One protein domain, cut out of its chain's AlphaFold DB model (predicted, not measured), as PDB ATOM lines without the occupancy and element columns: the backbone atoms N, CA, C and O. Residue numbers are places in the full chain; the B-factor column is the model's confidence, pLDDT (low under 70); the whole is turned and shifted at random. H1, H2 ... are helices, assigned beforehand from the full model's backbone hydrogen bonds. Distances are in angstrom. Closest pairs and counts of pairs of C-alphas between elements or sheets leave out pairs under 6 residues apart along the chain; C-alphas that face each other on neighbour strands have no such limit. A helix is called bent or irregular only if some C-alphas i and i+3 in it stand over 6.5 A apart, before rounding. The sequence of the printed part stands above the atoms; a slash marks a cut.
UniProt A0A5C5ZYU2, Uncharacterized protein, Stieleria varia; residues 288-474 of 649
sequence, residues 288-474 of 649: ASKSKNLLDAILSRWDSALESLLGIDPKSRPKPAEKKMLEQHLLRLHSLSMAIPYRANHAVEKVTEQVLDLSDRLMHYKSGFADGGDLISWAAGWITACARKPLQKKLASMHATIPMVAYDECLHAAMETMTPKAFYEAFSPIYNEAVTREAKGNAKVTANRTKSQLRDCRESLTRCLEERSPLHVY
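What this domain is: This is residues 288 to 474 of the 649 residues of an uncharacterized protein of Stieleria varia (UniProt A0A5C5ZYU2). Four helix pairs, H1 with H2, H3 with H5, H6 with H7 and H8 with H9, follow one another in a row as the chain winds back and forth, making a slab. H1, H2, H3 and H5 form an up-and-down bundle, each running against the one before it; short H4 packs on H5, H8 and H9 make the far end of the row, and residues 467 to 472 stick out. The printed part has 187 residues with nine named helices, H1 to H9 in chain order, and no named strand: all helix. It is compact, with a radius of gyration of the C-alphas of 18.1 A and spans of 49 by 41 by 28 A.

How they stand to each other: H1, residues 292 to 310, and H2, residues 320 to 339, form a helical hairpin and touch, closest at the C-alphas of Leu 309 and His 329, 5.9 A, a shallow tilt of 26 degrees, opposite ways. H3, residues 346 to 357, touches the hub H5, residues 372 to 386, closest at the C-alphas of Thr 352 and Ala 379, 4.8 A, at a steep tilt of 43 degrees. H4, residues 359 to 362, touches residues 372 to 376 of H5, with the C-alphas of Leu 362 and Gly 372 closest at 4.6 A. Residues 330 to 337 of H2 touch residues 372 to 378 of H5, the same way at a shallow tilt of 12 degrees; the C-alphas of His 334 and Leu 375 are closest at 6.5 A. H6, residues 389 to 397, forms a helical hairpin with H5, and touches H7, residues 404 to 417, closest at the C-alphas of Ala 396 and Ala 414, 4.5 A. H7 touches H5, the C-alphas of Ser 377 and Ala 406 closest at 5.1 A, and H9, residues 451 to 466, those of Asp 408 and Ser 460 closest at 5.9 A. Residues 430 to 438 of H8, residues 420 to 438, touch residues 451 to 458 of H9, closest at the C-alphas of Ala 434 and Leu 454, 4.8 A, a steep tilt of 46 degrees. H1 and H9 are apart. Every O i to N i+4 pair is within hydrogen-bond range in H1, H2, H3, H5, H6 and H9, against 8 of 10 in H7 and 13 of 15 in H8; H4 is too short for one.

Where its parts are: H1 begins at C-alpha 292 (294.172, 351.648, 126.483) and is 26.7 A long; H2 is 28.8 A, H5 20.9 A, H8 25.9 A. H7 is irregular, C-alphas 405 and 408 being 7.7 A apart; H8 is only just irregular, C-alphas 426 and 429 being 6.9 A apart, with a kink of 45 degrees near residue 427. H9, 22.9 A, ends at C-alpha 466 (321.622, 327.521, 118.541).

The domain as a whole: The farthest C-alphas, of Asn 293 and Lys 440, are 56.9 A apart. The printed part has no cut; H8 to H9 is the long link. Residues 317 to 318, 437 to 448 and 470 to 474 are under 70 in pLDDT.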
ATOM      1  N   ALA A 288     298.000 341.195 130.892       87.75
ATOM      2  CA  ALA A 288     296.772 340.649 130.325       87.75
ATOM      3  C   ALA A 288     295.735 341.735 129.967       87.75
ATOM      4  O   ALA A 288     294.789 341.452 129.228       87.75
ATOM      5  N   SER A 289     295.900 342.977 130.448       88.06
ATOM      6  CA  SER A 289     294.950 344.064 130.206       88.06
ATOM      7  C   SER A 289     294.893 344.448 128.733       88.06
ATOM      8  O   SER A 289     295.917 344.650 128.070       88.06
ATOM      9  N   LYS A 290     293.685 344.643 128.207       86.25
ATOM     10  CA  LYS A 290     293.449 345.231 126.878       86.25
ATOM     11  C   LYS A 290     293.145 346.731 126.936       86.25
ATOM     12  O   LYS A 290     293.103 347.369 125.886       86.25
ATOM     13  N   SER A 291     293.055 347.297 128.141       88.38
ATOM     14  CA  SER A 291     292.655 348.682 128.349       88.38
ATOM     15  C   SER A 291     293.708 349.661 127.847       88.38
ATOM     16  O   SER A 291     294.857 349.657 128.302       88.38
ATOM     17  N   LYS A 292     293.312 350.546 126.927       90.50
ATOM     18  CA  LYS A 292     294.172 351.648 126.483       90.50
ATOM     19  C   LYS A 292     294.389 352.665 127.606       90.50
ATOM     20  O   LYS A 292     295.518 353.076 127.823       90.50
ATOM     21  N   ASN A 293     293.332 353.009 128.344       89.81
ATOM     22  CA  ASN A 293     293.400 354.008 129.413       89.81
ATOM     23  C   ASN A 293     294.354 353.572 130.533       89.81
ATOM     24  O   ASN A 293     295.168 354.374 130.977       89.81
ATOM     25  N   LEU A 294     294.305 352.296 130.934       91.81
ATOM     26  CA  LEU A 294     295.233 351.762 131.934       91.81
ATOM     27  C   LEU A 294     296.682 351.798 131.435       91.81
ATOM     28  O   LEU A 294     297.580 352.158 132.189       91.81
ATOM     29  N   LEU A 295     296.922 351.456 130.162       93.62
ATOM     30  CA  LEU A 295     298.258 351.556 129.577       93.62
ATOM     31  C   LEU A 295     298.749 353.009 129.559       93.62
ATOM     32  O   LEU A 295     299.864 353.266 129.998       93.62
ATOM     33  N   ASP A 296     297.923 353.954 129.111       93.50
ATOM     34  CA  ASP A 296     298.266 355.381 129.096       93.50
ATOM     35  C   ASP A 296     298.582 355.885 130.523       93.50
ATOM     36  O   ASP A 296     299.560 356.607 130.730       93.50
ATOM     37  N   ALA A 297     297.833 355.426 131.531       93.12
ATOM     38  CA  ALA A 297     298.075 355.729 132.941       93.12
ATOM     39  C   ALA A 297     299.386 355.121 133.483       93.12
ATOM     40  O   ALA A 297     300.086 355.768 134.271       93.12
ATOM     41  N   ILE A 298     299.748 353.902 133.062       95.25
ATOM     42  CA  ILE A 298     301.037 353.261 133.380       95.25
ATOM     43  C   ILE A 298     302.192 354.044 132.748       95.25
ATOM     44  O   ILE A 298     303.192 354.300 133.418       95.25
ATOM     45  N   LEU A 299     302.060 354.456 131.484       95.88
ATOM     46  CA  LEU A 299     303.098 355.208 130.775       95.88
ATOM     47  C   LEU A 299     303.283 356.619 131.357       95.88
ATOM     48  O   LEU A 299     304.412 357.063 131.530       95.88
ATOM     49  N   SER A 300     302.210 357.291 131.780       95.06
ATOM     50  CA  SER A 300     302.330 358.573 132.490       95.06
ATOM     51  C   SER A 300     303.087 358.437 133.822       95.06
ATOM     52  O   SER A 300     303.937 359.267 134.157       95.06
ATOM     53  N   ARG A 301     302.836 357.356 134.574       94.50
ATOM     54  CA  ARG A 301     303.584 357.030 135.802       94.50
ATOM     55  C   ARG A 301     305.039 356.680 135.518       94.50
ATOM     56  O   ARG A 301     305.901 356.984 136.341       94.50
ATOM     57  N   TRP A 302     305.300 356.035 134.384       96.06
ATOM     58  CA  TRP A 302     306.651 355.745 133.923       96.06
ATOM     59  C   TRP A 302     307.442 357.032 133.721       96.06
ATOM     60  O   TRP A 302     308.524 357.152 134.290       96.06
ATOM     61  N   ASP A 303     306.889 358.004 132.993       95.62
ATOM     62  CA  ASP A 303     307.568 359.271 132.706       95.62
ATOM     63  C   ASP A 303     307.970 359.995 134.000       95.62
ATOM     64  O   ASP A 303     309.134 360.359 134.177       95.62
ATOM     65  N   SER A 304     307.044 360.100 134.959       95.06
ATOM     66  CA  SER A 304     307.313 360.720 136.264       95.06
ATOM     67  C   SER A 304     308.357 359.952 137.090       95.06
ATOM     68  O   SER A 304     309.238 360.553 137.718       95.06
ATOM     69  N   ALA A 305     308.299 358.616 137.086       94.75
ATOM     70  CA  ALA A 305     309.259 357.784 137.809       94.75
ATOM     71  C   ALA A 305     310.662 357.849 137.185       94.75
ATOM     72  O   ALA A 305     311.658 357.879 137.913       94.75
ATOM     73  N   LEU A 306     310.746 357.907 135.854       95.94
ATOM     74  CA  LEU A 306     312.001 358.043 135.128       95.94
ATOM     75  C   LEU A 306     312.612 359.426 135.350       95.94
ATOM     76  O   LEU A 306     313.796 359.508 135.663       95.94
ATOM     77  N   GLU A 307     311.826 360.501 135.273       95.50
ATOM     78  CA  GLU A 307     312.288 361.858 135.588       95.50
ATOM     79  C   GLU A 307     312.854 361.939 137.013       95.50
ATOM     80  O   GLU A 307     313.962 362.436 137.217       95.50
ATOM     81  N   SER A 308     312.152 361.347 137.984       93.81
ATOM     82  CA  SER A 308     312.607 361.281 139.378       93.81
ATOM     83  C   SER A 308     313.936 360.528 139.523       93.81
ATOM     84  O   SER A 308     314.845 361.003 140.205       93.81
ATOM     85  N   LEU A 309     314.095 359.384 138.840       93.69
ATOM     86  CA  LEU A 309     315.357 358.635 138.819       93.69
ATOM     87  C   LEU A 309     316.493 359.466 138.199       93.69
ATOM     88  O   LEU A 309     317.604 359.499 138.728       93.69
ATOM     89  N   LEU A 310     316.216 360.160 137.092       92.56
ATOM     90  CA  LEU A 310     317.181 361.016 136.401       92.56
ATOM     91  C   LEU A 310     317.499 362.309 137.176       92.56
ATOM     92  O   LEU A 310     318.487 362.972 136.860       92.56
ATOM     93  N   GLY A 311     316.736 362.661 138.207       90.25
ATOM     94  CA  GLY A 311     317.109 363.704 139.165       90.25
ATOM     95  C   GLY A 311     318.265 363.299 140.090       90.25
ATOM     96  O   GLY A 311     318.931 364.161 140.659       90.25
ATOM     97  N   ILE A 312     318.540 361.996 140.224       87.94
ATOM     98  CA  ILE A 312     319.594 361.463 141.093       87.94
ATOM     99  C   ILE A 312     320.897 361.330 140.298       87.94
ATOM    100  O   ILE A 312     320.920 360.701 139.236       87.94
ATOM    101  N   ASP A 313     322.000 361.877 140.821       84.50
ATOM    102  CA  ASP A 313     323.339 361.670 140.255       84.50
ATOM    103  C   ASP A 313     323.855 360.263 140.612       84.50
ATOM    104  O   ASP A 313     324.174 360.010 141.781       84.50
ATOM    105  N   PRO A 314     323.998 359.348 139.633       76.56
ATOM    106  CA  PRO A 314     324.414 357.977 139.898       76.56
ATOM    107  C   PRO A 314     325.892 357.845 140.301       76.56
ATOM    108  O   PRO A 314     326.310 356.772 140.735       76.56
ATOM    109  N   LYS A 315     326.707 358.896 140.132       71.00
ATOM    110  CA  LYS A 315     328.141 358.896 140.481       71.00
ATOM    111  C   LYS A 315     328.415 359.445 141.878       71.00
ATOM    112  O   LYS A 315     329.509 359.244 142.410       71.00
ATOM    113  N   SER A 316     327.442 360.125 142.473       72.88
ATOM    114  CA  SER A 316     327.529 360.570 143.857       72.88
ATOM    115  C   SER A 316     327.539 359.353 144.792       72.88
ATOM    116  O   SER A 316     326.894 358.348 144.510       72.88
ATOM    117  N   ARG A 317     328.299 359.391 145.898       66.25
ATOM    118  CA  ARG A 317     328.179 358.376 146.959       66.25
ATOM    119  C   ARG A 317     326.891 358.704 147.722       66.25
ATOM    120  O   ARG A 317     326.927 359.656 148.506       66.25
ATOM    121  N   PRO A 318     325.782 357.973 147.509       68.25
ATOM    122  CA  PRO A 318     324.496 358.417 148.013       68.25
ATOM    123  C   PRO A 318     324.485 358.322 149.536       68.25
ATOM    124  O   PRO A 318     324.935 357.329 150.124       68.25
ATOM    125  N   LYS A 319     323.945 359.349 150.191       78.00
ATOM    126  CA  LYS A 319     323.595 359.266 151.615       78.00
ATOM    127  C   LYS A 319     322.568 358.138 151.816       78.00
ATOM    128  O   LYS A 319     321.844 357.797 150.879       78.00
ATOM    129  N   PRO A 320     322.417 357.574 153.031       80.00
ATOM    130  CA  PRO A 320     321.457 356.491 153.277       80.00
ATOM    131  C   PRO A 320     320.022 356.786 152.796       80.00
ATOM    132  O   PRO A 320     319.355 355.896 152.276       80.00
ATOM    133  N   ALA A 321     319.565 358.037 152.916       80.56
ATOM    134  CA  ALA A 321     318.254 358.472 152.432       80.56
ATOM    135  C   ALA A 321     318.150 358.476 150.892       80.56
ATOM    136  O   ALA A 321     317.170 357.976 150.349       80.56
ATOM    137  N   GLU A 322     319.176 358.970 150.194       81.75
ATOM    138  CA  GLU A 322     319.248 358.982 148.723       81.75
ATOM    139  C   GLU A 322     319.323 357.558 148.161       81.75
ATOM    140  O   GLU A 322     318.688 357.254 147.156       81.75
ATOM    141  N   LYS A 323     320.028 356.649 148.851       85.56
ATOM    142  CA  LYS A 323     320.070 355.226 148.489       85.56
ATOM    143  C   LYS A 323     318.680 354.585 148.564       85.56
ATOM    144  O   LYS A 323     318.291 353.865 147.651       85.56
ATOM    145  N   LYS A 324     317.920 354.875 149.627       87.44
ATOM    146  CA  LYS A 324     316.545 354.384 149.785       87.44
ATOM    147  C   LYS A 324     315.614 354.942 148.701       87.44
ATOM    148  O   LYS A 324     314.806 354.194 148.163       87.44
ATOM    149  N   MET A 325     315.738 356.228 148.367       87.81
ATOM    150  CA  MET A 325     314.975 356.843 147.271       87.81
ATOM    151  C   MET A 325     315.311 356.192 145.925       87.81
ATOM    152  O   MET A 325     314.409 355.811 145.187       87.81
ATOM    153  N   LEU A 326     316.599 355.984 145.633       90.44
ATOM    154  CA  LEU A 326     317.051 355.284 144.429       90.44
ATOM    155  C   LEU A 326     316.440 353.876 144.319       90.44
ATOM    156  O   LEU A 326     315.889 353.530 143.275       90.44
ATOM    157  N   GLU A 327     316.503 353.083 145.393       91.00
ATOM    158  CA  GLU A 327     315.890 351.747 145.463       91.00
ATOM    159  C   GLU A 327     314.379 351.796 145.186       91.00
ATOM    160  O   GLU A 327     313.863 350.975 144.429       91.00
ATOM    161  N   GLN A 328     313.671 352.788 145.737       90.50
ATOM    162  CA  GLN A 328     312.235 352.977 145.508       90.50
ATOM    163  C   GLN A 328     311.913 353.343 144.054       90.50
ATOM    164  O   GLN A 328     311.000 352.758 143.472       90.50
ATOM    165  N   HIS A 329     312.662 354.267 143.443       92.38
ATOM    166  CA  HIS A 329     312.446 354.657 142.045       92.38
ATOM    167  C   HIS A 329     312.746 353.508 141.072       92.38
ATOM    168  O   HIS A 329     311.983 353.293 140.129       92.38
ATOM    169  N   LEU A 330     313.803 352.727 141.319       93.81
ATOM    170  CA  LEU A 330     314.136 351.555 140.503       93.81
ATOM    171  C   LEU A 330     313.098 350.440 140.648       93.81
ATOM    172  O   LEU A 330     312.630 349.919 139.636       93.81
ATOM    173  N   LEU A 331     312.677 350.116 141.876       92.50
ATOM    174  CA  LEU A 331     311.595 349.154 142.117       92.50
ATOM    175  C   LEU A 331     310.303 349.590 141.414       92.50
ATOM    176  O   LEU A 331     309.595 348.764 140.833       92.50
ATOM    177  N   ARG A 332     310.006 350.891 141.440       93.62
ATOM    178  CA  ARG A 332     308.833 351.455 140.780       93.62
ATOM    179  C   ARG A 332     308.899 351.294 139.263       93.62
ATOM    180  O   ARG A 332     307.946 350.782 138.686       93.62
ATOM    181  N   LEU A 333     310.007 351.673 138.626       95.56
ATOM    182  CA  LEU A 333     310.194 351.500 137.181       95.56
ATOM    183  C   LEU A 333     310.174 350.025 136.772       95.56
ATOM    184  O   LEU A 333     309.544 349.684 135.779       95.56
ATOM    185  N   HIS A 334     310.780 349.143 137.567       93.94
ATOM    186  CA  HIS A 334     310.711 347.702 137.342       93.94
ATOM    187  C   HIS A 334     309.271 347.174 137.437       93.94
ATOM    188  O   HIS A 334     308.820 346.399 136.602       93.94
ATOM    189  N   SER A 335     308.495 347.634 138.417       93.50
ATOM    190  CA  SER A 335     307.078 347.264 138.522       93.50
ATOM    191  C   SER A 335     306.292 347.750 137.301       93.50
ATOM    192  O   SER A 335     305.521 346.999 136.715       93.50
ATOM    193  N   LEU A 336     306.518 348.990 136.864       95.88
ATOM    194  CA  LEU A 336     305.850 349.545 135.686       95.88
ATOM    195  C   LEU A 336     306.242 348.800 134.400       95.88
ATOM    196  O   LEU A 336     305.362 348.494 133.600       95.88
ATOM    197  N   SER A 337     307.514 348.426 134.219       95.06
ATOM    198  CA  SER A 337     307.936 347.613 133.070       95.06
ATOM    199  C   SER A 337     307.290 346.229 133.068       95.06
ATOM    200  O   SER A 337     306.894 345.727 132.014       95.06
ATOM    201  N   MET A 338     307.113 345.619 134.245       93.19
ATOM    202  CA  MET A 338     306.399 344.351 134.370       93.19
ATOM    203  C   MET A 338     304.903 344.482 134.061       93.19
ATOM    204  O   MET A 338     304.323 343.510 133.586       93.19
ATOM    205  N   ALA A 339     304.301 345.659 134.247       94.19
ATOM    206  CA  ALA A 339     302.898 345.920 133.923       94.19
ATOM    207  C   ALA A 339     302.630 346.211 132.435       94.19
ATOM    208  O   ALA A 339     301.491 346.093 131.980       94.19
ATOM    209  N   ILE A 340     303.658 346.571 131.659       94.38
ATOM    210  CA  ILE A 340     303.516 346.886 130.232       94.38
ATOM    211  C   ILE A 340     303.331 345.594 129.408       94.38
ATOM    212  O   ILE A 340     304.146 344.673 129.510       94.38
ATOM    213  N   PRO A 341     302.292 345.507 128.550       89.88
ATOM    214  CA  PRO A 341     302.016 344.315 127.755       89.88
ATOM    215  C   PRO A 341     303.026 344.118 126.612       89.88
ATOM    216  O   PRO A 341     303.451 345.070 125.950       89.88
ATOM    217  N   TYR A 342     303.331 342.856 126.304       89.44
ATOM    218  CA  TYR A 342     304.142 342.451 125.147       89.44
ATOM    219  C   TYR A 342     303.296 342.429 123.867       89.44
ATOM    220  O   TYR A 342     302.949 341.381 123.327       89.44
ATOM    221  N   ARG A 343     302.915 343.619 123.391       87.81
ATOM    222  CA  ARG A 343     302.232 343.810 122.104       87.81
ATOM    223  C   ARG A 343     302.646 345.123 121.462       87.81
ATOM    224  O   ARG A 343     302.847 346.108 122.167       87.81
ATOM    225  N   ALA A 344     302.714 345.153 120.133       88.25
ATOM    226  CA  ALA A 344     303.115 346.338 119.382       88.25
ATOM    227  C   ALA A 344     302.264 347.566 119.757       88.25
ATOM    228  O   ALA A 344     301.037 347.559 119.632       88.25
ATOM    229  N   ASN A 345     302.921 348.632 120.214       93.88
ATOM    230  CA  ASN A 345     302.282 349.893 120.574       93.88
ATOM    231  C   ASN A 345     303.283 351.049 120.423       93.88
ATOM    232  O   ASN A 345     304.398 350.978 120.932       93.88
ATOM    233  N   HIS A 346     302.882 352.130 119.746       93.69
ATOM    234  CA  HIS A 346     303.779 353.259 119.484       93.69
ATOM    235  C   HIS A 346     304.218 353.988 120.769       93.69
ATOM    236  O   HIS A 346     305.366 354.417 120.863       93.69
ATOM    237  N   ALA A 347     303.337 354.156 121.754       95.06
ATOM    238  CA  ALA A 347     303.693 354.839 122.996       95.06
ATOM    239  C   ALA A 347     304.733 354.031 123.789       95.06
ATOM    240  O   ALA A 347     305.708 354.597 124.276       95.06
ATOM    241  N   VAL A 348     304.595 352.701 123.809       96.50
ATOM    242  CA  VAL A 348     305.591 351.810 124.423       96.50
ATOM    243  C   VAL A 348     306.914 351.824 123.649       96.50
ATOM    244  O   VAL A 348     307.969 351.886 124.272       96.50
ATOM    245  N   GLU A 349     306.884 351.865 122.309       96.69
ATOM    246  CA  GLU A 349     308.110 352.027 121.510       96.69
ATOM    247  C   GLU A 349     308.904 353.265 121.935       96.69
ATOM    248  O   GLU A 349     310.105 353.147 122.153       96.69
ATOM    249  N   LYS A 350     308.244 354.417 122.131       96.50
ATOM    250  CA  LYS A 350     308.915 355.651 122.581       96.50
ATOM    251  C   LYS A 350     309.602 355.474 123.934       96.50
ATOM    252  O   LYS A 350     310.738 355.904 124.100       96.50
ATOM    253  N   VAL A 351     308.933 354.815 124.880       96.94
ATOM    254  CA  VAL A 351     309.495 354.540 126.208       96.94
ATOM    255  C   VAL A 351     310.697 353.601 126.118       96.94
ATOM    256  O   VAL A 351     311.753 353.892 126.673       96.94
ATOM    257  N   THR A 352     310.578 352.492 125.384       97.62
ATOM    258  CA  THR A 352     311.701 351.555 125.218       97.62
ATOM    259  C   THR A 352     312.873 352.181 124.459       97.62
ATOM    260  O   THR A 352     314.026 351.925 124.794       97.62
ATOM    261  N   GLU A 353     312.600 353.060 123.492       97.62
ATOM    262  CA  GLU A 353     313.615 353.840 122.789       97.62
ATOM    263  C   GLU A 353     314.347 354.804 123.730       97.62
ATOM    264  O   GLU A 353     315.576 354.847 123.719       97.62
ATOM    265  N   GLN A 354     313.619 355.507 124.602       97.50
ATOM    266  CA  GLN A 354     314.209 356.383 125.616       97.50
ATOM    267  C   GLN A 354     315.112 355.607 126.587       97.50
ATOM    268  O   GLN A 354     316.179 356.093 126.959       97.50
ATOM    269  N   VAL A 355     314.723 354.389 126.981       97.62
ATOM    270  CA  VAL A 355     315.565 353.514 127.816       97.62
ATOM    271  C   VAL A 355     316.858 353.132 127.096       97.62
ATOM    272  O   VAL A 355     317.919 353.153 127.720       97.62
ATOM    273  N   LEU A 356     316.795 352.819 125.797       96.75
ATOM    274  CA  LEU A 356     317.997 352.547 125.005       96.75
ATOM    275  C   LEU A 356     318.912 353.771 124.923       96.75
ATOM    276  O   LEU A 356     320.112 353.640 125.148       96.75
ATOM    277  N   ASP A 357     318.360 354.956 124.666       96.56
ATOM    278  CA  ASP A 357     319.142 356.198 124.580       96.56
ATOM    279  C   ASP A 357     319.809 356.566 125.918       96.56
ATOM    280  O   ASP A 357     320.841 357.238 125.952       96.56
ATOM    281  N   LEU A 358     319.251 356.088 127.034       95.81
ATOM    282  CA  LEU A 358     319.777 356.278 128.384       95.81
ATOM    283  C   LEU A 358     320.631 355.103 128.888       95.81
ATOM    284  O   LEU A 358     321.046 355.138 130.049       95.81
ATOM    285  N   SER A 359     320.925 354.081 128.072       94.75
ATOM    286  CA  SER A 359     321.524 352.819 128.541       94.75
ATOM    287  C   SER A 359     322.816 353.009 129.340       94.75
ATOM    288  O   SER A 359     322.978 352.420 130.408       94.75
ATOM    289  N   ASP A 360     323.718 353.874 128.871       91.69
ATOM    290  CA  ASP A 360     325.007 354.126 129.533       91.69
ATOM    291  C   ASP A 360     324.819 354.751 130.915       91.69
ATOM    292  O   ASP A 360     325.467 354.365 131.890       91.69
ATOM    293  N   ARG A 361     323.879 355.692 131.019       93.00
ATOM    294  CA  ARG A 361     323.535 356.332 132.287       93.00
ATOM    295  C   ARG A 361     322.850 355.344 133.227       93.00
ATOM    296  O   ARG A 361     323.192 355.297 134.409       93.00
ATOM    297  N   LEU A 362     321.911 354.552 132.707       94.69
ATOM    298  CA  LEU A 362     321.130 353.595 133.485       94.69
ATOM    299  C   LEU A 362     322.003 352.516 134.129       94.69
ATOM    300  O   LEU A 362     321.773 352.154 135.281       94.69
ATOM    301  N   MET A 363     323.070 352.081 133.454       93.25
ATOM    302  CA  MET A 363     324.022 351.109 134.005       93.25
ATOM    303  C   MET A 363     324.687 351.550 135.318       93.25
ATOM    304  O   MET A 363     325.185 350.696 136.056       93.25
ATOM    305  N   HIS A 364     324.691 352.849 135.636       92.31
ATOM    306  CA  HIS A 364     325.234 353.365 136.891       92.31
ATOM    307  C   HIS A 364     324.237 353.348 138.064       92.31
ATOM    308  O   HIS A 364     324.664 353.465 139.211       92.31
ATOM    309  N   TYR A 365     322.936 353.162 137.824       92.50
ATOM    310  CA  TYR A 365     321.948 353.031 138.897       92.50
ATOM    311  C   TYR A 365     321.895 351.584 139.392       92.50
ATOM    312  O   TYR A 365     321.371 350.706 138.705       92.50
ATOM    313  N   LYS A 366     322.451 351.335 140.585       89.88
ATOM    314  CA  LYS A 366     322.554 350.003 141.202       89.88
ATOM    315  C   LYS A 366     321.750 349.900 142.493       89.88
ATOM    316  O   LYS A 366     321.823 350.785 143.342       89.88
ATOM    317  N   SER A 367     321.024 348.794 142.649       86.56
ATOM    318  CA  SER A 367     320.228 348.479 143.839       86.56
ATOM    319  C   SER A 367     320.170 346.963 144.070       86.56
ATOM    320  O   SER A 367     320.620 346.195 143.224       86.56
ATOM    321  N   GLY A 368     319.679 346.534 145.237       79.94
ATOM    322  CA  GLY A 368     319.625 345.114 145.603       79.94
ATOM    323  C   GLY A 368     318.479 344.315 144.971       79.94
ATOM    324  O   GLY A 368     318.621 343.107 144.831       79.94
ATOM    325  N   PHE A 369     317.360 344.958 144.615       83.44
ATOM    326  CA  PHE A 369     316.176 344.268 144.072       83.44
ATOM    327  C   PHE A 369     316.022 344.450 142.559       83.44
ATOM    328  O   PHE A 369     315.763 343.484 141.854       83.44
ATOM    329  N   ALA A 370     316.170 345.684 142.077       89.06
ATOM    330  CA  ALA A 370     316.106 346.025 140.657       89.06
ATOM    331  C   ALA A 370     317.142 347.102 140.332       89.06
ATOM    332  O   ALA A 370     317.332 348.030 141.121       89.06
ATOM    333  N   ASP A 371     317.805 347.015 139.189       93.12
ATOM    334  CA  ASP A 371     318.805 347.983 138.754       93.12
ATOM    335  C   ASP A 371     318.557 348.494 137.326       93.12
ATOM    336  O   ASP A 371     317.639 348.061 136.628       93.12
ATOM    337  N   GLY A 372     319.333 349.488 136.882       94.62
ATOM    338  CA  GLY A 372     319.142 350.041 135.538       94.62
ATOM    339  C   GLY A 372     319.395 349.028 134.413       94.62
ATOM    340  O   GLY A 372     318.851 349.184 133.324       94.62
ATOM    341  N   GLY A 373     320.159 347.966 134.675       95.19
ATOM    342  CA  GLY A 373     320.342 346.839 133.767       95.19
ATOM    343  C   GLY A 373     319.057 346.042 133.543       95.19
ATOM    344  O   GLY A 373     318.800 345.651 132.405       95.19
ATOM    345  N   ASP A 374     318.214 345.883 134.567       94.25
ATOM    346  CA  ASP A 374     316.902 345.232 134.431       94.25
ATOM    347  C   ASP A 374     315.973 346.022 133.503       94.25
ATOM    348  O   ASP A 374     315.261 345.442 132.682       94.25
ATOM    349  N   LEU A 375     316.013 347.359 133.579       96.50
ATOM    350  CA  LEU A 375     315.242 348.232 132.687       96.50
ATOM    351  C   LEU A 375     315.731 348.123 131.237       96.50
ATOM    352  O   LEU A 375     314.916 348.019 130.320       96.50
ATOM    353  N   ILE A 376     317.052 348.108 131.029       97.56
ATOM    354  CA  ILE A 376     317.665 347.957 129.701       97.56
ATOM    355  C   ILE A 376     317.323 346.587 129.102       97.56
ATOM    356  O   ILE A 376     316.941 346.508 127.935       97.56
ATOM    357  N   SER A 377     317.430 345.522 129.902       95.69
ATOM    358  CA  SER A 377     317.085 344.155 129.499       95.69
ATOM    359  C   SER A 377     315.615 344.054 129.086       95.69
ATOM    360  O   SER A 377     315.310 343.597 127.983       95.69
ATOM    361  N   TRP A 378     314.702 344.585 129.908       95.44
ATOM    362  CA  TRP A 378     313.280 344.645 129.577       95.44
ATOM    363  C   TRP A 378     313.016 345.387 128.261       95.44
ATOM    364  O   TRP A 378     312.317 344.859 127.394       95.44
ATOM    365  N   ALA A 379     313.585 346.585 128.086       97.44
ATOM    366  CA  ALA A 379     313.364 347.387 126.886       97.44
ATOM    367  C   ALA A 379     313.875 346.669 125.629       97.44
ATOM    368  O   ALA A 379     313.167 346.606 124.625       97.44
ATOM    369  N   ALA A 380     315.069 346.072 125.687       96.56
ATOM    370  CA  ALA A 380     315.640 345.333 124.566       96.56
ATOM    371  C   ALA A 380     314.828 344.069 124.221       96.56
ATOM    372  O   ALA A 380     314.582 343.798 123.040       96.56
ATOM    373  N   GLY A 381     314.349 343.342 125.238       94.69
ATOM    374  CA  GLY A 381     313.470 342.186 125.064       94.69
ATOM    375  C   GLY A 381     312.128 342.570 124.437       94.69
ATOM    376  O   GLY A 381     311.695 341.950 123.465       94.69
ATOM    377  N   TRP A 382     311.500 343.648 124.919       95.00
ATOM    378  CA  TRP A 382     310.254 344.159 124.343       95.00
ATOM    379  C   TRP A 382     310.443 344.640 122.898       95.00
ATOM    380  O   TRP A 382     309.628 344.321 122.033       95.00
ATOM    381  N   ILE A 383     311.538 345.347 122.590       95.75
ATOM    382  CA  ILE A 383     311.839 345.812 121.225       95.75
ATOM    383  C   ILE A 383     311.970 344.636 120.261       95.75
ATOM    384  O   ILE A 383     311.394 344.646 119.170       95.75
ATOM    385  N   THR A 384     312.704 343.608 120.671       92.56
ATOM    386  CA  THR A 384     312.933 342.421 119.848       92.56
ATOM    387  C   THR A 384     311.640 341.639 119.622       92.56
ATOM    388  O   THR A 384     311.393 341.185 118.505       92.56
ATOM    389  N   ALA A 385     310.787 341.533 120.643       89.56
ATOM    390  CA  ALA A 385     309.526 340.799 120.566       89.56
ATOM    391  C   ALA A 385     308.405 341.559 119.833       89.56
ATOM    392  O   ALA A 385     307.600 340.943 119.135       89.56
ATOM    393  N   CYS A 386     308.310 342.882 120.005       91.62
ATOM    394  CA  CYS A 386     307.086 343.631 119.693       91.62
ATOM    395  C   CYS A 386     307.286 344.889 118.843       91.62
ATOM    396  O   CYS A 386     306.317 345.348 118.231       91.62
ATOM    397  N   ALA A 387     308.483 345.483 118.809       92.88
ATOM    398  CA  ALA A 387     308.668 346.759 118.123       92.88
ATOM    399  C   ALA A 387     308.693 346.616 116.599       92.88
ATOM    400  O   ALA A 387     309.074 345.593 116.026       92.88
ATOM    401  N   ARG A 388     308.356 347.708 115.917       93.75
ATOM    402  CA  ARG A 388     308.510 347.843 114.471       93.75
ATOM    403  C   ARG A 388     309.988 347.807 114.073       93.75
ATOM    404  O   ARG A 388     310.888 348.218 114.809       93.75
ATOM    405  N   LYS A 389     310.231 347.392 112.825       94.19
ATOM    406  CA  LYS A 389     311.575 347.233 112.240       94.19
ATOM    407  C   LYS A 389     312.516 348.443 112.408       94.19
ATOM    408  O   LYS A 389     313.704 348.191 112.590       94.19
ATOM    409  N   PRO A 390     312.078 349.720 112.367       96.12
ATOM    410  CA  PRO A 390     312.980 350.852 112.604       96.12
ATOM    411  C   PRO A 390     313.658 350.824 113.982       96.12
ATOM    412  O   PRO A 390     314.872 350.990 114.057       96.12
ATOM    413  N   LEU A 391     312.908 350.540 115.051       97.00
ATOM    414  CA  LEU A 391     313.461 350.501 116.407       97.00
ATOM    415  C   LEU A 391     314.313 349.240 116.636       97.00
ATOM    416  O   LEU A 391     315.374 349.320 117.247       97.00
ATOM    417  N   GLN A 392     313.932 348.101 116.041       96.31
ATOM    418  CA  GLN A 392     314.793 346.909 116.013       96.31
ATOM    419  C   GLN A 392     316.140 347.190 115.319       96.31
ATOM    420  O   GLN A 392     317.189 346.784 115.809       96.31
ATOM    421  N   LYS A 393     316.139 347.935 114.201       97.38
ATOM    422  CA  LYS A 393     317.373 348.353 113.511       97.38
ATOM    423  C   LYS A 393     318.230 349.282 114.369       97.38
ATOM    424  O   LYS A 393     319.452 349.145 114.353       97.38
ATOM    425  N   LYS A 394     317.612 350.199 115.124       97.38
ATOM    426  CA  LYS A 394     318.320 351.049 116.093       97.38
ATOM    427  C   LYS A 394     319.018 350.186 117.147       97.38
ATOM    428  O   LYS A 394     320.231 350.303 117.286       97.38
ATOM    429  N   LEU A 395     318.307 349.248 117.778       97.56
ATOM    430  CA  LEU A 395     318.897 348.303 118.735       97.56
ATOM    431  C   LEU A 395     320.061 347.507 118.115       97.56
ATOM    432  O   LEU A 395     321.139 347.434 118.701       97.56
ATOM    433  N   ALA A 396     319.890 346.975 116.903       96.81
ATOM    434  CA  ALA A 396     320.939 346.256 116.176       96.81
ATOM    435  C   ALA A 396     322.185 347.122 115.900       96.81
ATOM    436  O   ALA A 396     323.316 346.640 115.968       96.81
ATOM    437  N   SER A 397     321.999 348.414 115.610       95.62
ATOM    438  CA  SER A 397     323.105 349.347 115.351       95.62
ATOM    439  C   SER A 397     323.947 349.665 116.591       95.62
ATOM    440  O   SER A 397     325.101 350.064 116.461       95.62
ATOM    441  N   MET A 398     323.419 349.425 117.796       94.31
ATOM    442  CA  MET A 398     324.119 349.668 119.063       94.31
ATOM    443  C   MET A 398     325.095 348.545 119.453       94.31
ATOM    444  O   MET A 398     325.679 348.600 120.530       94.31
ATOM    445  N   HIS A 399     325.324 347.533 118.607       91.44
ATOM    446  CA  HIS A 399     326.133 346.343 118.924       91.44
ATOM    447  C   HIS A 399     327.513 346.635 119.554       91.44
ATOM    448  O   HIS A 399     328.010 345.864 120.382       91.44
ATOM    449  N   ALA A 400     328.147 347.753 119.187       87.94
ATOM    450  CA  ALA A 400     329.460 348.137 119.698       87.94
ATOM    451  C   ALA A 400     329.424 348.656 121.147       87.94
ATOM    452  O   ALA A 400     330.363 348.392 121.900       87.94
ATOM    453  N   THR A 401     328.358 349.356 121.540       88.69
ATOM    454  CA  THR A 401     328.257 350.095 122.814       88.69
ATOM    455  C   THR A 401     327.199 349.541 123.762       88.69
ATOM    456  O   THR A 401     327.258 349.826 124.953       88.69
ATOM    457  N   ILE A 402     326.266 348.716 123.275       92.44
ATOM    458  CA  ILE A 402     325.170 348.186 124.087       92.44
ATOM    459  C   ILE A 402     325.717 347.406 125.302       92.44
ATOM    460  O   ILE A 402     326.617 346.560 125.140       92.44
ATOM    461  N   PRO A 403     325.186 347.655 126.515       92.44
ATOM    462  CA  PRO A 403     325.535 346.891 127.704       92.44
ATOM    463  C   PRO A 403     325.294 345.389 127.524       92.44
ATOM    464  O   PRO A 403     324.370 344.972 126.826       92.44
ATOM    465  N   MET A 404     326.100 344.559 128.199       90.31
ATOM    466  CA  MET A 404     326.009 343.094 128.068       90.31
ATOM    467  C   MET A 404     324.617 342.537 128.384       90.31
ATOM    468  O   MET A 404     324.205 341.578 127.744       90.31
ATOM    469  N   VAL A 405     323.880 343.168 129.305       91.62
ATOM    470  CA  VAL A 405     322.514 342.769 129.690       91.62
ATOM    471  C   VAL A 405     321.505 342.797 128.532       91.62
ATOM    472  O   VAL A 405     320.473 342.149 128.630       91.62
ATOM    473  N   ALA A 406     321.795 343.514 127.439       93.81
ATOM    474  CA  ALA A 406     320.950 343.599 126.243       93.81
ATOM    475  C   ALA A 406     321.660 343.130 124.958       93.81
ATOM    476  O   ALA A 406     321.146 343.319 123.854       93.81
ATOM    477  N   TYR A 407     322.849 342.527 125.070       94.12
ATOM    478  CA  TYR A 407     323.637 342.136 123.899       94.12
ATOM    479  C   TYR A 407     322.977 341.013 123.085       94.12
ATOM    480  O   TYR A 407     323.021 341.039 121.856       94.12
ATOM    481  N   ASP A 408     322.308 340.071 123.749       92.50
ATOM    482  CA  ASP A 408     321.563 338.998 123.081       92.50
ATOM    483  C   ASP A 408     320.434 339.545 122.223       92.50
ATOM    484  O   ASP A 408     320.283 339.181 121.061       92.50
ATOM    485  N   GLU A 409     319.668 340.478 122.776       94.12
ATOM    486  CA  GLU A 409     318.551 341.086 122.066       94.12
ATOM    487  C   GLU A 409     319.026 341.989 120.933       94.12
ATOM    488  O   GLU A 409     318.417 342.021 119.864       94.12
ATOM    489  N   CYS A 410     320.192 342.619 121.086       96.00
ATOM    490  CA  CYS A 410     320.886 343.266 119.980       96.00
ATOM    491  C   CYS A 410     321.244 342.276 118.855       96.00
ATOM    492  O   CYS A 410     320.986 342.568 117.684       96.00
ATOM    493  N   LEU A 411     321.774 341.092 119.184       94.69
ATOM    494  CA  LEU A 411     322.053 340.029 118.210       94.69
ATOM    495  C   LEU A 411     320.775 339.530 117.529       94.69
ATOM    496  O   LEU A 411     320.755 339.392 116.305       94.69
ATOM    497  N   HIS A 412     319.705 339.285 118.287       92.31
ATOM    498  CA  HIS A 412     318.424 338.867 117.727       92.31
ATOM    499  C   HIS A 412     317.866 339.921 116.777       92.31
ATOM    500  O   HIS A 412     317.582 339.590 115.626       92.31
ATOM    501  N   ALA A 413     317.793 341.180 117.205       93.94
ATOM    502  CA  ALA A 413     317.345 342.280 116.365       93.94
ATOM    503  C   ALA A 413     318.211 342.427 115.104       93.94
ATOM    504  O   ALA A 413     317.682 342.655 114.014       93.94
ATOM    505  N   ALA A 414     319.530 342.244 115.209       94.94
ATOM    506  CA  ALA A 414     320.430 342.296 114.063       94.94
ATOM    507  C   ALA A 414     320.182 341.151 113.073       94.94
ATOM    508  O   ALA A 414     320.059 341.409 111.877       94.94
ATOM    509  N   MET A 415     320.029 339.911 113.546       91.00
ATOM    510  CA  MET A 415     319.710 338.763 112.685       91.00
ATOM    511  C   MET A 415     318.357 338.918 111.972       91.00
ATOM    512  O   MET A 415     318.206 338.450 110.848       91.00
ATOM    513  N   GLU A 416     317.395 339.609 112.590       89.69
ATOM    514  CA  GLU A 416     316.060 339.855 112.023       89.69
ATOM    515  C   GLU A 416     315.972 341.080 111.094       89.69
ATOM    516  O   GLU A 416     314.942 341.293 110.440       89.69
ATOM    517  N   THR A 417     316.982 341.958 111.082       92.94
ATOM    518  CA  THR A 417     316.898 343.257 110.383       92.94
ATOM    519  C   THR A 417     318.054 343.563 109.441       92.94
ATOM    520  O   THR A 417     317.884 344.390 108.538       92.94
ATOM    521  N   MET A 418     319.210 342.927 109.625       94.25
ATOM    522  CA  MET A 418     320.389 343.104 108.785       94.25
ATOM    523  C   MET A 418     320.437 342.064 107.665       94.25
ATOM    524  O   MET A 418     319.940 340.948 107.786       94.25
ATOM    525  N   THR A 419     321.099 342.419 106.564       94.38
ATOM    526  CA  THR A 419     321.497 341.422 105.564       94.38
ATOM    527  C   THR A 419     322.634 340.555 106.119       94.38
ATOM    528  O   THR A 419     323.385 341.025 106.979       94.38
ATOM    529  N   PRO A 420     322.850 339.331 105.597       94.12
ATOM    530  CA  PRO A 420     323.932 338.462 106.070       94.12
ATOM    531  C   PRO A 420     325.309 339.143 106.015       94.12
ATOM    532  O   PRO A 420     326.105 339.025 106.948       94.12
ATOM    533  N   LYS A 421     325.555 339.923 104.951       96.25
ATOM    534  CA  LYS A 421     326.776 340.715 104.759       96.25
ATOM    535  C   LYS A 421     326.944 341.788 105.840       96.25
ATOM    536  O   LYS A 421     328.009 341.863 106.446       96.25
ATOM    537  N   ALA A 422     325.904 342.588 106.086       95.56
ATOM    538  CA  ALA A 422     325.943 343.653 107.088       95.56
ATOM    539  C   ALA A 422     326.098 343.091 108.510       95.56
ATOM    540  O   ALA A 422     326.876 343.619 109.299       95.56
ATOM    541  N   PHE A 423     325.427 341.974 108.811       95.69
ATOM    542  CA  PHE A 423     325.582 341.270 110.083       95.69
ATOM    543  C   PHE A 423     327.027 340.792 110.293       95.69
ATOM    544  O   PHE A 423     327.608 341.001 111.356       95.69
ATOM    545  N   TYR A 424     327.649 340.200 109.267       95.69
ATOM    546  CA  TYR A 424     329.061 339.822 109.342       95.69
ATOM    547  C   TYR A 424     329.968 341.036 109.569       95.69
ATOM    548  O   TYR A 424     330.821 341.000 110.449       95.69
ATOM    549  N   GLU A 425     329.791 342.122 108.818       95.19
ATOM    550  CA  GLU A 425     330.619 343.330 108.951       95.19
ATOM    551  C   GLU A 425     330.514 343.969 110.347       95.19
ATOM    552  O   GLU A 425     331.524 344.420 110.884       95.19
ATOM    553  N   ALA A 426     329.332 343.935 110.967       93.38
ATOM    554  CA  ALA A 426     329.101 344.475 112.305       93.38
ATOM    555  C   ALA A 426     329.643 343.581 113.440       93.38
ATOM    556  O   ALA A 426     330.265 344.078 114.383       93.38
ATOM    557  N   PHE A 427     329.425 342.263 113.368       94.19
ATOM    558  CA  PHE A 427     329.684 341.349 114.492       94.19
ATOM    559  C   PHE A 427     330.984 340.546 114.366       94.19
ATOM    560  O   PHE A 427     331.550 340.151 115.389       94.19
ATOM    561  N   SER A 428     331.510 340.336 113.152       92.56
ATOM    562  CA  SER A 428     332.773 339.606 112.974       92.56
ATOM    563  C   SER A 428     333.969 340.275 113.657       92.56
ATOM    564  O   SER A 428     334.767 339.526 114.214       92.56
ATOM    565  N   PRO A 429     334.124 341.619 113.740       91.12
ATOM    566  CA  PRO A 429     335.248 342.212 114.469       91.12
ATOM    567  C   PRO A 429     335.233 341.862 115.963       91.12
ATOM    568  O   PRO A 429     336.271 341.496 116.511       91.12
ATOM    569  N   ILE A 430     334.052 341.890 116.596       89.12
ATOM    570  CA  ILE A 430     333.864 341.547 118.017       89.12
ATOM    571  C   ILE A 430     334.181 340.064 118.246       89.12
ATOM    572  O   ILE A 430     334.959 339.719 119.136       89.12
ATOM    573  N   TYR A 431     333.630 339.190 117.401       89.75
ATOM    574  CA  TYR A 431     333.914 337.756 117.420       89.75
ATOM    575  C   TYR A 431     335.414 337.463 117.246       89.75
ATOM    576  O   TYR A 431     336.028 336.722 118.017       89.75
ATOM    577  N   ASN A 432     336.025 338.094 116.248       87.25
ATOM    578  CA  ASN A 432     337.423 337.914 115.898       87.25
ATOM    579  C   ASN A 432     338.352 338.380 117.028       87.25
ATOM    580  O   ASN A 432     339.371 337.745 117.311       87.25
ATOM    581  N   GLU A 433     338.008 339.467 117.707       84.75
ATOM    582  CA  GLU A 433     338.752 339.941 118.868       84.75
ATOM    583  C   GLU A 433     338.632 338.975 120.056       84.75
ATOM    584  O   GLU A 433     339.649 338.656 120.684       84.75
ATOM    585  N   ALA A 434     337.428 338.452 120.312       82.94
ATOM    586  CA  ALA A 434     337.165 337.498 121.386       82.94
ATOM    587  C   ALA A 434     338.040 336.244 121.266       82.94
ATOM    588  O   ALA A 434     338.798 335.922 122.186       82.94
ATOM    589  N   VAL A 435     338.030 335.593 120.099       76.38
ATOM    590  CA  VAL A 435     338.780 334.342 119.914       76.38
ATOM    591  C   VAL A 435     340.298 334.571 119.912       76.38
ATOM    592  O   VAL A 435     341.057 333.763 120.443       76.38
ATOM    593  N   THR A 436     340.776 335.701 119.380       73.88
ATOM    594  CA  THR A 436     342.223 336.009 119.372       73.88
ATOM    595  C   THR A 436     342.777 336.223 120.788       73.88
ATOM    596  O   THR A 436     343.931 335.892 121.066       73.88
ATOM    597  N   ARG A 437     341.974 336.786 121.702       68.06
ATOM    598  CA  ARG A 437     342.397 337.117 123.075       68.06
ATOM    599  C   ARG A 437     342.236 335.976 124.072       68.06
ATOM    600  O   ARG A 437     342.898 335.993 125.111       68.06
ATOM    601  N   GLU A 438     341.412 334.977 123.778       60.34
ATOM    602  CA  GLU A 438     341.435 333.711 124.518       60.34
ATOM    603  C   GLU A 438     342.804 333.023 124.396       60.34
ATOM    604  O   GLU A 438     343.325 332.539 125.399       60.34
ATOM    605  N   ALA A 439     343.447 333.105 123.223       53.66
ATOM    606  CA  ALA A 439     344.753 332.498 122.951       53.66
ATOM    607  C   ALA A 439     345.960 333.217 123.594       53.66
ATOM    608  O   ALA A 439     347.034 332.628 123.709       53.66
ATOM    609  N   LYS A 440     345.822 334.482 124.021       50.19
ATOM    610  CA  LYS A 440     346.902 335.261 124.656       50.19
ATOM    611  C   LYS A 440     346.527 335.588 126.104       50.19
ATOM    612  O   LYS A 440     345.633 336.390 126.379       50.19
ATOM    613  N   GLY A 441     347.184 334.918 127.050       48.91
ATOM    614  CA  GLY A 441     347.066 335.216 128.477       48.91
ATOM    615  C   GLY A 441     347.443 336.672 128.772       48.91
ATOM    616  O   GLY A 441     348.461 337.150 128.289       48.91
ATOM    617  N   ASN A 442     346.594 337.353 129.548       48.28
ATOM    618  CA  ASN A 442     346.781 338.679 130.152       48.28
ATOM    619  C   ASN A 442     347.322 339.806 129.247       48.28
ATOM    620  O   ASN A 442     348.515 340.088 129.230       48.28
ATOM    621  N   ALA A 443     346.419 340.563 128.610       41.12
ATOM    622  CA  ALA A 443     346.722 341.901 128.091       41.12
ATOM    623  C   ALA A 443     345.551 342.876 128.325       41.12
ATOM    624  O   ALA A 443     344.384 342.481 128.276       41.12
ATOM    625  N   LYS A 444     345.889 344.143 128.612       40.00
ATOM    626  CA  LYS A 444     344.960 345.253 128.888       40.00
ATOM    627  C   LYS A 444     344.097 345.624 127.668       40.00
ATOM    628  O   LYS A 444     344.474 345.425 126.519       40.00
ATOM    629  N   VAL A 445     342.928 346.157 128.013       45.31
ATOM    630  CA  VAL A 445     341.687 346.376 127.257       45.31
ATOM    631  C   VAL A 445     341.823 347.407 126.120       45.31
ATOM    632  O   VAL A 445     342.377 348.483 126.318       45.31
ATOM    633  N   THR A 446     341.283 347.086 124.940       47.44
ATOM    634  CA  THR A 446     340.890 348.051 123.884       47.44
ATOM    635  C   THR A 446     339.589 348.744 124.280       47.44
ATOM    636  O   THR A 446     338.773 348.158 124.979       47.44
ATOM    637  N   ALA A 447     339.393 349.973 123.802       53.03
ATOM    638  CA  ALA A 447     338.555 351.031 124.378       53.03
ATOM    639  C   ALA A 447     337.194 350.682 125.041       53.03
ATOM    640  O   ALA A 447     336.834 351.414 125.955       53.03
ATOM    641  N   ASN A 448     336.460 349.611 124.680       62.22
ATOM    642  CA  ASN A 448     335.049 349.449 125.094       62.22
ATOM    643  C   ASN A 448     334.618 348.105 125.743       62.22
ATOM    644  O   ASN A 448     333.526 348.070 126.304       62.22
ATOM    645  N   ARG A 449     335.387 346.997 125.703       78.31
ATOM    646  CA  ARG A 449     334.965 345.700 126.311       78.31
ATOM    647  C   ARG A 449     336.113 344.938 126.982       78.31
ATOM    648  O   ARG A 449     337.212 344.826 126.442       78.31
ATOM    649  N   THR A 450     335.852 344.368 128.160       83.12
ATOM    650  CA  THR A 450     336.805 343.515 128.895       83.12
ATOM    651  C   THR A 450     336.973 342.142 128.231       83.12
ATOM    652  O   THR A 450     336.150 341.719 127.422       83.12
ATOM    653  N   LYS A 451     338.024 341.394 128.608       80.62
ATOM    654  CA  LYS A 451     338.243 340.020 128.113       80.62
ATOM    655  C   LYS A 451     337.053 339.092 128.404       80.62
ATOM    656  O   LYS A 451     336.704 338.301 127.537       80.62
ATOM    657  N   SER A 452     336.433 339.208 129.585       83.06
ATOM    658  CA  SER A 452     335.227 338.431 129.920       83.06
ATOM    659  C   SER A 452     334.078 338.801 128.993       83.06
ATOM    660  O   SER A 452     333.518 337.925 128.358       83.06
ATOM    661  N   GLN A 453     333.810 340.098 128.822       86.31
ATOM    662  CA  GLN A 453     332.711 340.566 127.975       86.31
ATOM    663  C   GLN A 453     332.863 340.122 126.517       86.31
ATOM    664  O   GLN A 453     331.874 339.804 125.873       86.31
ATOM    665  N   LEU A 454     334.089 340.073 125.986       86.75
ATOM    666  CA  LEU A 454     334.338 339.557 124.638       86.75
ATOM    667  C   LEU A 454     334.034 338.056 124.517       86.75
ATOM    668  O   LEU A 454     333.424 337.643 123.531       86.75
ATOM    669  N   ARG A 455     334.424 337.246 125.510       85.62
ATOM    670  CA  ARG A 455     334.047 335.824 125.569       85.62
ATOM    671  C   ARG A 455     332.525 335.682 125.628       85.62
ATOM    672  O   ARG A 455     331.959 334.944 124.830       85.62
ATOM    673  N   ASP A 456     331.879 336.449 126.497       86.62
ATOM    674  CA  ASP A 456     330.427 336.418 126.665       86.62
ATOM    675  C   ASP A 456     329.719 336.820 125.349       86.62
ATOM    676  O   ASP A 456     328.763 336.168 124.946       86.62
ATOM    677  N   CYS A 457     330.239 337.795 124.586       90.06
ATOM    678  CA  CYS A 457     329.723 338.126 123.248       90.06
ATOM    679  C   CYS A 457     329.798 336.945 122.257       90.06
ATOM    680  O   CYS A 457     328.873 336.739 121.467       90.06
ATOM    681  N   ARG A 458     330.892 336.171 122.269       89.38
ATOM    682  CA  ARG A 458     331.044 334.970 121.426       89.38
ATOM    683  C   ARG A 458     330.060 333.872 121.837       89.38
ATOM    684  O   ARG A 458     329.466 333.223 120.972       89.38
ATOM    685  N   GLU A 459     329.892 333.662 123.138       88.19
ATOM    686  CA  GLU A 459     328.931 332.700 123.682       88.19
ATOM    687  C   GLU A 459     327.492 333.098 123.323       88.19
ATOM    688  O   GLU A 459     326.740 332.260 122.824       88.19
ATOM    689  N   SER A 460     327.140 334.383 123.451       89.81
ATOM    690  CA  SER A 460     325.856 334.936 123.005       89.81
ATOM    691  C   SER A 460     325.599 334.693 121.521       89.81
ATOM    692  O   SER A 460     324.533 334.199 121.167       89.81
ATOM    693  N   LEU A 461     326.577 334.954 120.644       91.44
ATOM    694  CA  LEU A 461     326.436 334.658 119.214       91.44
ATOM    695  C   LEU A 461     326.121 333.175 118.979       91.44
ATOM    696  O   LEU A 461     325.219 332.849 118.210       91.44
ATOM    697  N   THR A 462     326.847 332.282 119.653       87.56
ATOM    698  CA  THR A 462     326.654 330.832 119.515       87.56
ATOM    699  C   THR A 462     325.265 330.413 119.992       87.56
ATOM    700  O   THR A 462     324.572 329.701 119.267       87.56
ATOM    701  N   ARG A 463     324.813 330.908 121.150       85.88
ATOM    702  CA  ARG A 463     323.484 330.617 121.704       85.88
ATOM    703  C   ARG A 463     322.347 331.159 120.836       85.88
ATOM    704  O   ARG A 463     321.427 330.412 120.522       85.88
ATOM    705  N   CYS A 464     322.430 332.406 120.366       86.38
ATOM    706  CA  CYS A 464     321.413 332.987 119.478       86.38
ATOM    707  C   CYS A 464     321.278 332.222 118.149       86.38
ATOM    708  O   CYS A 464     320.209 332.230 117.528       86.38
ATOM    709  N   LEU A 465     322.363 331.591 117.684       86.12
ATOM    710  CA  LEU A 465     322.357 330.710 116.515       86.12
ATOM    711  C   LEU A 465     321.844 329.309 116.853       86.12
ATOM    712  O   LEU A 465     321.151 328.714 116.031       86.12
ATOM    713  N   GLU A 466     322.143 328.795 118.045       80.50
ATOM    714  CA  GLU A 466     321.622 327.521 118.541       80.50
ATOM    715  C   GLU A 466     320.093 327.537 118.658       80.50
ATOM    716  O   GLU A 466     319.441 326.609 118.184       80.50
ATOM    717  N   GLU A 467     319.508 328.617 119.189       76.44
ATOM    718  CA  GLU A 467     318.049 328.812 119.274       76.44
ATOM    719  C   GLU A 467     317.349 328.681 117.912       76.44
ATOM    720  O   GLU A 467     316.187 328.282 117.835       76.44
ATOM    721  N   ARG A 468     318.068 328.988 116.826       74.56
ATOM    722  CA  ARG A 468     317.586 328.922 115.439       74.56
ATOM    723  C   ARG A 468     318.144 327.725 114.663       74.56
ATOM    724  O   ARG A 468     317.915 327.597 113.458       74.56
ATOM    725  N   SER A 469     318.889 326.850 115.335       73.06
ATOM    726  CA  SER A 469     319.503 325.667 114.751       73.06
ATOM    727  C   SER A 469     318.610 324.440 114.954       73.06
ATOM    728  O   SER A 469     318.085 324.217 116.048       73.06
ATOM    729  N   PRO A 470     318.494 323.550 113.949       65.56
ATOM    730  CA  PRO A 470     317.876 322.238 114.145       65.56
ATOM    731  C   PRO A 470     318.707 321.337 115.079       65.56
ATOM    732  O   PRO A 470     318.236 320.294 115.539       65.56
ATOM    733  N   LEU A 471     319.955 321.721 115.374       69.88
ATOM    734  CA  LEU A 471     320.792 321.090 116.386       69.88
ATOM    735  C   LEU A 471     320.312 321.567 117.769       69.88
ATOM    736  O   LEU A 471     320.959 322.379 118.407       69.88
ATOM    737  N   HIS A 472     319.143 321.099 118.217       60.62
ATOM    738  CA  HIS A 472     318.637 321.365 119.570       60.62
ATOM    739  C   HIS A 472     319.594 320.787 120.620       60.62
ATOM    740  O   HIS A 472     319.802 319.564 120.625       60.62
ATOM    741  N   VAL A 473     320.148 321.646 121.487       53.72
ATOM    742  CA  VAL A 473     321.056 321.250 122.572       53.72
ATOM    743  C   VAL A 473     320.545 321.678 123.963       53.72
ATOM    744  O   VAL A 473     320.721 320.911 124.906       53.72
ATOM    745  N   TYR A 474     319.818 322.797 124.111       46.72
ATOM    746  CA  TYR A 474     319.523 323.348 125.453       46.72
ATOM    747  C   TYR A 474     318.066 323.484 125.935       46.72
ATOM    748  O   TYR A 474     317.872 323.860 127.092       46.72
TER     749      TYR A 474